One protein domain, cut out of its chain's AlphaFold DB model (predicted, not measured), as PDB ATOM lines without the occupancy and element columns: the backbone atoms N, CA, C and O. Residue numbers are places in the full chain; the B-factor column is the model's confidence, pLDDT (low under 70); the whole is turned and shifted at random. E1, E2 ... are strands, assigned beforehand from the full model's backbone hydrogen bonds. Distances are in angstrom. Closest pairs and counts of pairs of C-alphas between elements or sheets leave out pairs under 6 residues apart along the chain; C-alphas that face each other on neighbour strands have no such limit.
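What this domain is: This is residues 2 to 54 of the 219 residues of an uncharacterized protein of Punctularia strigosozonata (strain HHB-11173) (UniProt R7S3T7). Little of this domain is regular structure: look for a small sheet of three short strands, folded back and forth, with a long tail after E3 whose residues 41 to 54 stick out. The printed part has 53 residues, no named helix and three strands in the sheet order E1 - E2 - E3, all antiparallel; the class is all strand, with 15 residues in named elements. The whole is loose, with a radius of gyration of the C-alphas of 13.0 A and spans of 36 by 28 by 19 A.

Where its parts are: Find C-alpha 9 at (-107.939, 4.632, -47.993), where E1, residues 9 to 13, begins; it is 12.4 A long. E2, residues 21 to 25, measures 12.7 A. E3, residues 30 to 34, measures 13.1 A and ends at C-alpha 34, (-109.847, 16.690, -50.240).

How they stand to each other: The strands form a meander, each the antiparallel neighbour of the one before. In the hairpin E1 and E2, at 152 degrees, find N 11 and O 22 within hydrogen-bond range, 2.9 A. In the hairpin E2 and E3, at 148 degrees, find N 23 and O 32, 2.8 A.

The domain as a whole: The printed part has no cut and no long link. The C-alphas farthest apart, Asn 28 and Lys 54, are 37.8 A apart. Residues 2 to 3 and 50 to 54 have pLDDT under 70.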
ATOM      1  N   SER A   2    -102.992  10.174 -62.812       57.53
ATOM      2  CA  SER A   2    -102.179  11.398 -62.886       57.53
ATOM      3  C   SER A   2    -100.809  11.151 -62.236       57.53
ATOM      4  O   SER A   2    -100.765  10.462 -61.217       57.53
ATOM      5  N   PRO A   3     -99.704  11.732 -62.737       67.88
ATOM      6  CA  PRO A   3     -98.367  11.520 -62.171       67.88
ATOM      7  C   PRO A   3     -98.224  11.883 -60.681       67.88
ATOM      8  O   PRO A   3     -97.238  11.510 -60.057       67.88
ATOM      9  N   LYS A   4     -99.185  12.626 -60.111       77.56
ATOM     10  CA  LYS A   4     -99.188  13.084 -58.711       77.56
ATOM     11  C   LYS A   4    -100.319  12.502 -57.854       77.56
ATOM     12  O   LYS A   4    -100.530  12.983 -56.745       77.56
ATOM     13  N   SER A   5    -101.080  11.520 -58.343       79.75
ATOM     14  CA  SER A   5    -102.117  10.888 -57.515       79.75
ATOM     15  C   SER A   5    -101.514   9.799 -56.631       79.75
ATOM     16  O   SER A   5    -100.886   8.875 -57.142       79.75
ATOM     17  N   GLU A   6    -101.742   9.894 -55.325       86.50
ATOM     18  CA  GLU A   6    -101.376   8.877 -54.340       86.50
ATOM     19  C   GLU A   6    -102.593   8.020 -53.972       86.50
ATOM     20  O   GLU A   6    -103.711   8.531 -53.880       86.50
ATOM     21  N   LEU A   7    -102.377   6.719 -53.752       88.50
ATOM     22  CA  LEU A   7    -103.422   5.817 -53.280       88.50
ATOM     23  C   LEU A   7    -103.641   6.021 -51.777       88.50
ATOM     24  O   LEU A   7    -102.719   5.871 -50.975       88.50
ATOM     25  N   MET A   8    -104.875   6.337 -51.394       92.38
ATOM     26  CA  MET A   8    -105.272   6.515 -49.998       92.38
ATOM     27  C   MET A   8    -106.547   5.724 -49.701       92.38
ATOM     28  O   MET A   8    -107.352   5.459 -50.594       92.38
ATOM     29  N   ILE A   9    -106.748   5.363 -48.434       92.69
ATOM     30  CA  ILE A   9    -107.939   4.632 -47.993       92.69
ATOM     31  C   ILE A   9    -109.042   5.637 -47.679       92.69
ATOM     32  O   ILE A   9    -108.857   6.516 -46.843       92.69
ATOM     33  N   TYR A  10    -110.202   5.506 -48.313       93.06
ATOM     34  CA  TYR A  10    -111.358   6.343 -48.005       93.06
ATOM     35  C   TYR A  10    -111.976   5.972 -46.649       93.06
ATOM     36  O   TYR A  10    -112.265   4.802 -46.403       93.06
ATOM     37  N   ILE A  11    -112.189   6.968 -45.783       94.56
ATOM     38  CA  ILE A  11    -112.764   6.778 -44.440       94.56
ATOM     39  C   ILE A  11    -114.184   7.355 -44.351       94.56
ATOM     40  O   ILE A  11    -115.024   6.806 -43.641       94.56
ATOM     41  N   GLY A  12    -114.474   8.462 -45.045       93.56
ATOM     42  CA  GLY A  12    -115.783   9.118 -44.967       93.56
ATOM     43  C   GLY A  12    -115.776  10.580 -45.405       93.56
ATOM     44  O   GLY A  12    -114.886  11.014 -46.129       93.56
ATOM     45  N   VAL A  13    -116.759  11.352 -44.942       92.94
ATOM     46  CA  VAL A  13    -116.891  12.798 -45.202       92.94
ATOM     47  C   VAL A  13    -116.265  13.596 -44.051       92.94
ATOM     48  O   VAL A  13    -116.268  13.151 -42.900       92.94
ATOM     49  N   ALA A  14    -115.664  14.744 -44.357       91.00
ATOM     50  CA  ALA A  14    -115.034  15.612 -43.373       91.00
ATOM     51  C   ALA A  14    -116.061  16.317 -42.475       91.00
ATOM     52  O   ALA A  14    -117.145  16.677 -42.917       91.00
ATOM     53  N   ASP A  15    -115.712  16.529 -41.202       87.44
ATOM     54  CA  ASP A  15    -116.626  17.197 -40.270       87.44
ATOM     55  C   ASP A  15    -116.607  18.703 -40.552       87.44
ATOM     56  O   ASP A  15    -115.548  19.275 -40.810       87.44
ATOM     57  N   GLY A  16    -117.775  19.343 -40.513       82.81
ATOM     58  CA  GLY A  16    -117.915  20.785 -40.749       82.81
ATOM     59  C   GLY A  16    -117.935  21.202 -42.222       82.81
ATOM     60  O   GLY A  16    -118.142  22.378 -42.506       82.81
ATOM     61  N   MET A  17    -117.768  20.266 -43.160       74.00
ATOM     62  CA  MET A  17    -117.909  20.540 -44.586       74.00
ATOM     63  C   MET A  17    -118.417  19.312 -45.340       74.00
ATOM     64  O   MET A  17    -117.691  18.347 -45.567       74.00
ATOM     65  N   GLU A  18    -119.680  19.380 -45.761       78.56
ATOM     66  CA  GLU A  18    -120.412  18.273 -46.394       78.56
ATOM     67  C   GLU A  18    -119.790  17.792 -47.718       78.56
ATOM     68  O   GLU A  18    -120.123  16.715 -48.204       78.56
ATOM     69  N   THR A  19    -118.886  18.576 -48.309       86.62
ATOM     70  CA  THR A  19    -118.316  18.327 -49.637       86.62
ATOM     71  C   THR A  19    -116.934  17.685 -49.623       86.62
ATOM     72  O   THR A  19    -116.516  17.160 -50.653       86.62
ATOM     73  N   ASN A  20    -116.212  17.711 -48.499       92.69
ATOM     74  CA  ASN A  20    -114.867  17.145 -48.456       92.69
ATOM     75  C   ASN A  20    -114.880  15.689 -48.019       92.69
ATOM     76  O   ASN A  20    -115.566  15.289 -47.083       92.69
ATOM     77  N   PHE A  21    -114.010  14.913 -48.641       92.19
ATOM     78  CA  PHE A  21    -113.759  13.523 -48.313       92.19
ATOM     79  C   PHE A  21    -112.539  13.410 -47.394       92.19
ATOM     80  O   PHE A  21    -111.568  14.153 -47.542       92.19
ATOM     81  N   LYS A  22    -112.590  12.468 -46.453       94.69
ATOM     82  CA  LYS A  22    -111.510  12.077 -45.542       94.69
ATOM     83  C   LYS A  22    -110.860  10.790 -46.034       94.69
ATOM     84  O   LYS A  22    -111.538   9.786 -46.279       94.69
ATOM     85  N   PHE A  23    -109.537  10.805 -46.073       94.25
ATOM     86  CA  PHE A  23    -108.706   9.675 -46.453       94.25
ATOM     87  C   PHE A  23    -107.653   9.383 -45.391       94.25
ATOM     88  O   PHE A  23    -107.192  10.290 -44.703       94.25
ATOM     89  N   MET A  24    -107.251   8.122 -45.285       96.12
ATOM     90  CA  MET A  24    -106.086   7.684 -44.530       96.12
ATOM     91  C   MET A  24    -104.942   7.422 -45.501       96.12
ATOM     92  O   MET A  24    -105.052   6.582 -46.398       96.12
ATOM     93  N   ARG A  25    -103.829   8.115 -45.296       93.81
ATOM     94  CA  ARG A  25    -102.584   7.876 -46.013       93.81
ATOM     95  C   ARG A  25    -101.750   6.845 -45.258       93.81
ATOM     96  O   ARG A  25    -101.378   7.063 -44.105       93.81
ATOM     97  N   LEU A  26    -101.438   5.738 -45.922       89.00
ATOM     98  CA  LEU A  26    -100.502   4.732 -45.422       89.00
ATOM     99  C   LEU A  26     -99.053   5.095 -45.798       89.00
ATOM    100  O   LEU A  26     -98.847   5.805 -46.781       89.00
ATOM    101  N   PRO A  27     -98.040   4.628 -45.041       91.00
ATOM    102  CA  PRO A  27     -98.128   3.796 -43.831       91.00
ATOM    103  C   PRO A  27     -98.366   4.592 -42.539       91.00
ATOM    104  O   PRO A  27     -98.690   4.013 -41.508       91.00
ATOM    105  N   ASN A  28     -98.228   5.917 -42.576       92.81
ATOM    106  CA  ASN A  28     -98.197   6.746 -41.367       92.81
ATOM    107  C   ASN A  28     -99.584   7.033 -40.760       92.81
ATOM    108  O   ASN A  28     -99.679   7.774 -39.786       92.81
ATOM    109  N   ASN A  29    -100.654   6.473 -41.333       93.44
ATOM    110  CA  ASN A  29    -102.049   6.661 -40.923       93.44
ATOM    111  C   ASN A  29    -102.460   8.139 -40.802       93.44
ATOM    112  O   ASN A  29    -103.261   8.513 -39.945       93.44
ATOM    113  N   VAL A  30    -101.905   8.993 -41.664       95.31
ATOM    114  CA  VAL A  30    -102.187  10.432 -41.647       95.31
ATOM    115  C   VAL A  30    -103.540  10.681 -42.299       95.31
ATOM    116  O   VAL A  30    -103.810  10.169 -43.385       95.31
ATOM    117  N   ILE A  31    -104.385  11.481 -41.650       94.19
ATOM    118  CA  ILE A  31    -105.688  11.865 -42.196       94.19
ATOM    119  C   ILE A  31    -105.509  13.025 -43.171       94.19
ATOM    120  O   ILE A  31    -104.962  14.067 -42.813       94.19
ATOM    121  N   PHE A  32    -105.996  12.847 -44.393       92.44
ATOM    122  CA  PHE A  32    -106.004  13.864 -45.436       92.44
ATOM    123  C   PHE A  32    -107.440  14.201 -45.832       92.44
ATOM    124  O   PHE A  32    -108.291  13.313 -45.903       92.44
ATOM    125  N   THR A  33    -107.715  15.475 -46.100       93.81
ATOM    126  CA  THR A  33    -109.018  15.938 -46.584       93.81
ATOM    127  C   THR A  33    -108.889  16.525 -47.981       93.81
ATOM    128  O   THR A  33    -107.966  17.283 -48.266       93.81
ATOM    129  N   SER A  34    -109.816  16.172 -48.869       90.56
ATOM    130  CA  SER A  34    -109.847  16.690 -50.240       90.56
ATOM    131  C   SER A  34    -111.278  16.911 -50.706       90.56
ATOM    132  O   SER A  34    -112.158  16.110 -50.400       90.56
ATOM    133  N   ALA A  35    -111.497  17.961 -51.498       91.31
ATOM    134  CA  ALA A  35    -112.778  18.218 -52.161       91.31
ATOM    135  C   ALA A  35    -113.065  17.223 -53.297       91.31
ATOM    136  O   ALA A  35    -114.214  16.973 -53.648       91.31
ATOM    137  N   HIS A  36    -112.014  16.641 -53.880       88.56
ATOM    138  CA  HIS A  36    -112.124  15.720 -55.005       88.56
ATOM    139  C   HIS A  36    -111.265  14.479 -54.785       88.56
ATOM    140  O   HIS A  36    -110.149  14.561 -54.266       88.56
ATOM    141  N   ALA A  37    -111.775  13.333 -55.225       88.38
ATOM    142  CA  ALA A  37    -111.044  12.078 -55.242       88.38
ATOM    143  C   ALA A  37    -111.497  11.200 -56.405       88.38
ATOM    144  O   ALA A  37    -112.636  11.287 -56.865       88.38
ATOM    145  N   LEU A  38    -110.583  10.353 -56.866       87.38
ATOM    146  CA  LEU A  38    -110.856   9.310 -57.844       87.38
ATOM    147  C   LEU A  38    -110.749   7.968 -57.125       87.38
ATOM    148  O   LEU A  38    -109.775   7.730 -56.414       87.38
ATOM    149  N   PHE A  39    -111.750   7.115 -57.304       85.31
ATOM    150  CA  PHE A  39    -111.756   5.770 -56.740       85.31
ATOM    151  C   PHE A  39    -111.220   4.784 -57.769       85.31
ATOM    152  O   PHE A  39    -111.560   4.863 -58.950       85.31
ATOM    153  N   ASP A  40    -110.387   3.860 -57.308       84.12
ATOM    154  CA  ASP A  40    -109.923   2.757 -58.135       84.12
ATOM    155  C   ASP A  40    -111.040   1.713 -58.268       84.12
ATOM    156  O   ASP A  40    -111.373   1.005 -57.314       84.12
ATOM    157  N   GLU A  41    -111.637   1.630 -59.455       82.81
ATOM    158  CA  GLU A  41    -112.731   0.699 -59.748       82.81
ATOM    159  C   GLU A  41    -112.279  -0.770 -59.753       82.81
ATOM    160  O   GLU A  41    -113.126  -1.658 -59.673       82.81
ATOM    161  N   THR A  42    -110.970  -1.049 -59.806       83.31
ATOM    162  CA  THR A  42    -110.458  -2.425 -59.685       83.31
ATOM    163  C   THR A  42    -110.582  -2.950 -58.254       83.31
ATOM    164  O   THR A  42    -110.877  -4.124 -58.048       83.31
ATOM    165  N   LEU A  43    -110.412  -2.064 -57.266       81.31
ATOM    166  CA  LEU A  43    -110.540  -2.373 -55.840       81.31
ATOM    167  C   LEU A  43    -111.978  -2.203 -55.343       81.31
ATOM    168  O   LEU A  43    -112.411  -2.913 -54.437       81.31
ATOM    169  N   PHE A  44    -112.724  -1.278 -55.949       76.12
ATOM    170  CA  PHE A  44    -114.121  -1.002 -55.628       76.12
ATOM    171  C   PHE A  44    -114.990  -1.139 -56.883       76.12
ATOM    172  O   PHE A  44    -115.464  -0.132 -57.422       76.12
ATOM    173  N   PRO A  45    -115.208  -2.376 -57.369       79.06
ATOM    174  CA  PRO A  45    -116.033  -2.597 -58.541       79.06
ATOM    175  C   PRO A  45    -117.451  -2.109 -58.265       79.06
ATOM    176  O   PRO A  45    -118.081  -2.459 -57.263       79.06
ATOM    177  N   LYS A  46    -117.972  -1.293 -59.179       77.00
ATOM    178  CA  LYS A  46    -119.368  -0.864 -59.132       77.00
ATOM    179  C   LYS A  46    -120.256  -2.101 -59.219       77.00
ATOM    180  O   LYS A  46    -120.125  -2.913 -60.134       77.00
ATOM    181  N   CYS A  47    -121.190  -2.237 -58.282       79.06
ATOM    182  CA  CYS A  47    -122.193  -3.289 -58.345       79.06
ATOM    183  C   CYS A  47    -122.959  -3.171 -59.671       79.06
ATOM    184  O   CYS A  47    -123.625  -2.166 -59.905       79.06
ATOM    185  N   ALA A  48    -122.931  -4.208 -60.514       76.50
ATOM    186  CA  ALA A  48    -123.611  -4.211 -61.818       76.50
ATOM    187  C   ALA A  48    -125.126  -3.927 -61.726       76.50
ATOM    188  O   ALA A  48    -125.754  -3.481 -62.680       76.50
ATOM    189  N   LYS A  49    -125.717  -4.176 -60.552       78.31
ATOM    190  CA  LYS A  49    -127.137  -3.947 -60.252       78.31
ATOM    191  C   LYS A  49    -127.430  -2.563 -59.670       78.31
ATOM    192  O   LYS A  49    -128.595  -2.245 -59.437       78.31
ATOM    193  N   GLN A  50    -126.411  -1.750 -59.398       68.31
ATOM    194  CA  GLN A  50    -126.612  -0.407 -58.876       68.31
ATOM    195  C   GLN A  50    -127.111   0.471 -60.021       68.31
ATOM    196  O   GLN A  50    -126.336   1.020 -60.804       68.31
ATOM    197  N   LYS A  51    -128.439   0.581 -60.135       66.94
ATOM    198  CA  LYS A  51    -129.065   1.606 -60.968       66.94
ATOM    199  C   LYS A  51    -128.460   2.935 -60.532       66.94
ATOM    200  O   LYS A  51    -128.556   3.276 -59.353       66.94
ATOM    201  N   GLN A  52    -127.821   3.660 -61.453       61.47
ATOM    202  CA  GLN A  52    -127.454   5.043 -61.182       61.47
ATOM    203  C   GLN A  52    -128.740   5.771 -60.813       61.47
ATOM    204  O   GLN A  52    -129.611   5.996 -61.657       61.47
ATOM    205  N   THR A  53    -128.893   6.088 -59.532       57.06
ATOM    206  CA  THR A  53    -129.917   7.023 -59.114       57.06
ATOM    207  C   THR A  53    -129.521   8.337 -59.771       57.06
ATOM    208  O   THR A  53    -128.450   8.878 -59.512       57.06
ATOM    209  N   LYS A  54    -130.361   8.857 -60.670       59.47
ATOM    210  CA  LYS A  54    -130.124  10.132 -61.375       59.47
ATOM    211  C   LYS A  54    -130.120  11.351 -60.428       59.47
ATOM    212  O   LYS A  54    -130.161  12.488 -60.880       59.47
TER     213      LYS A  54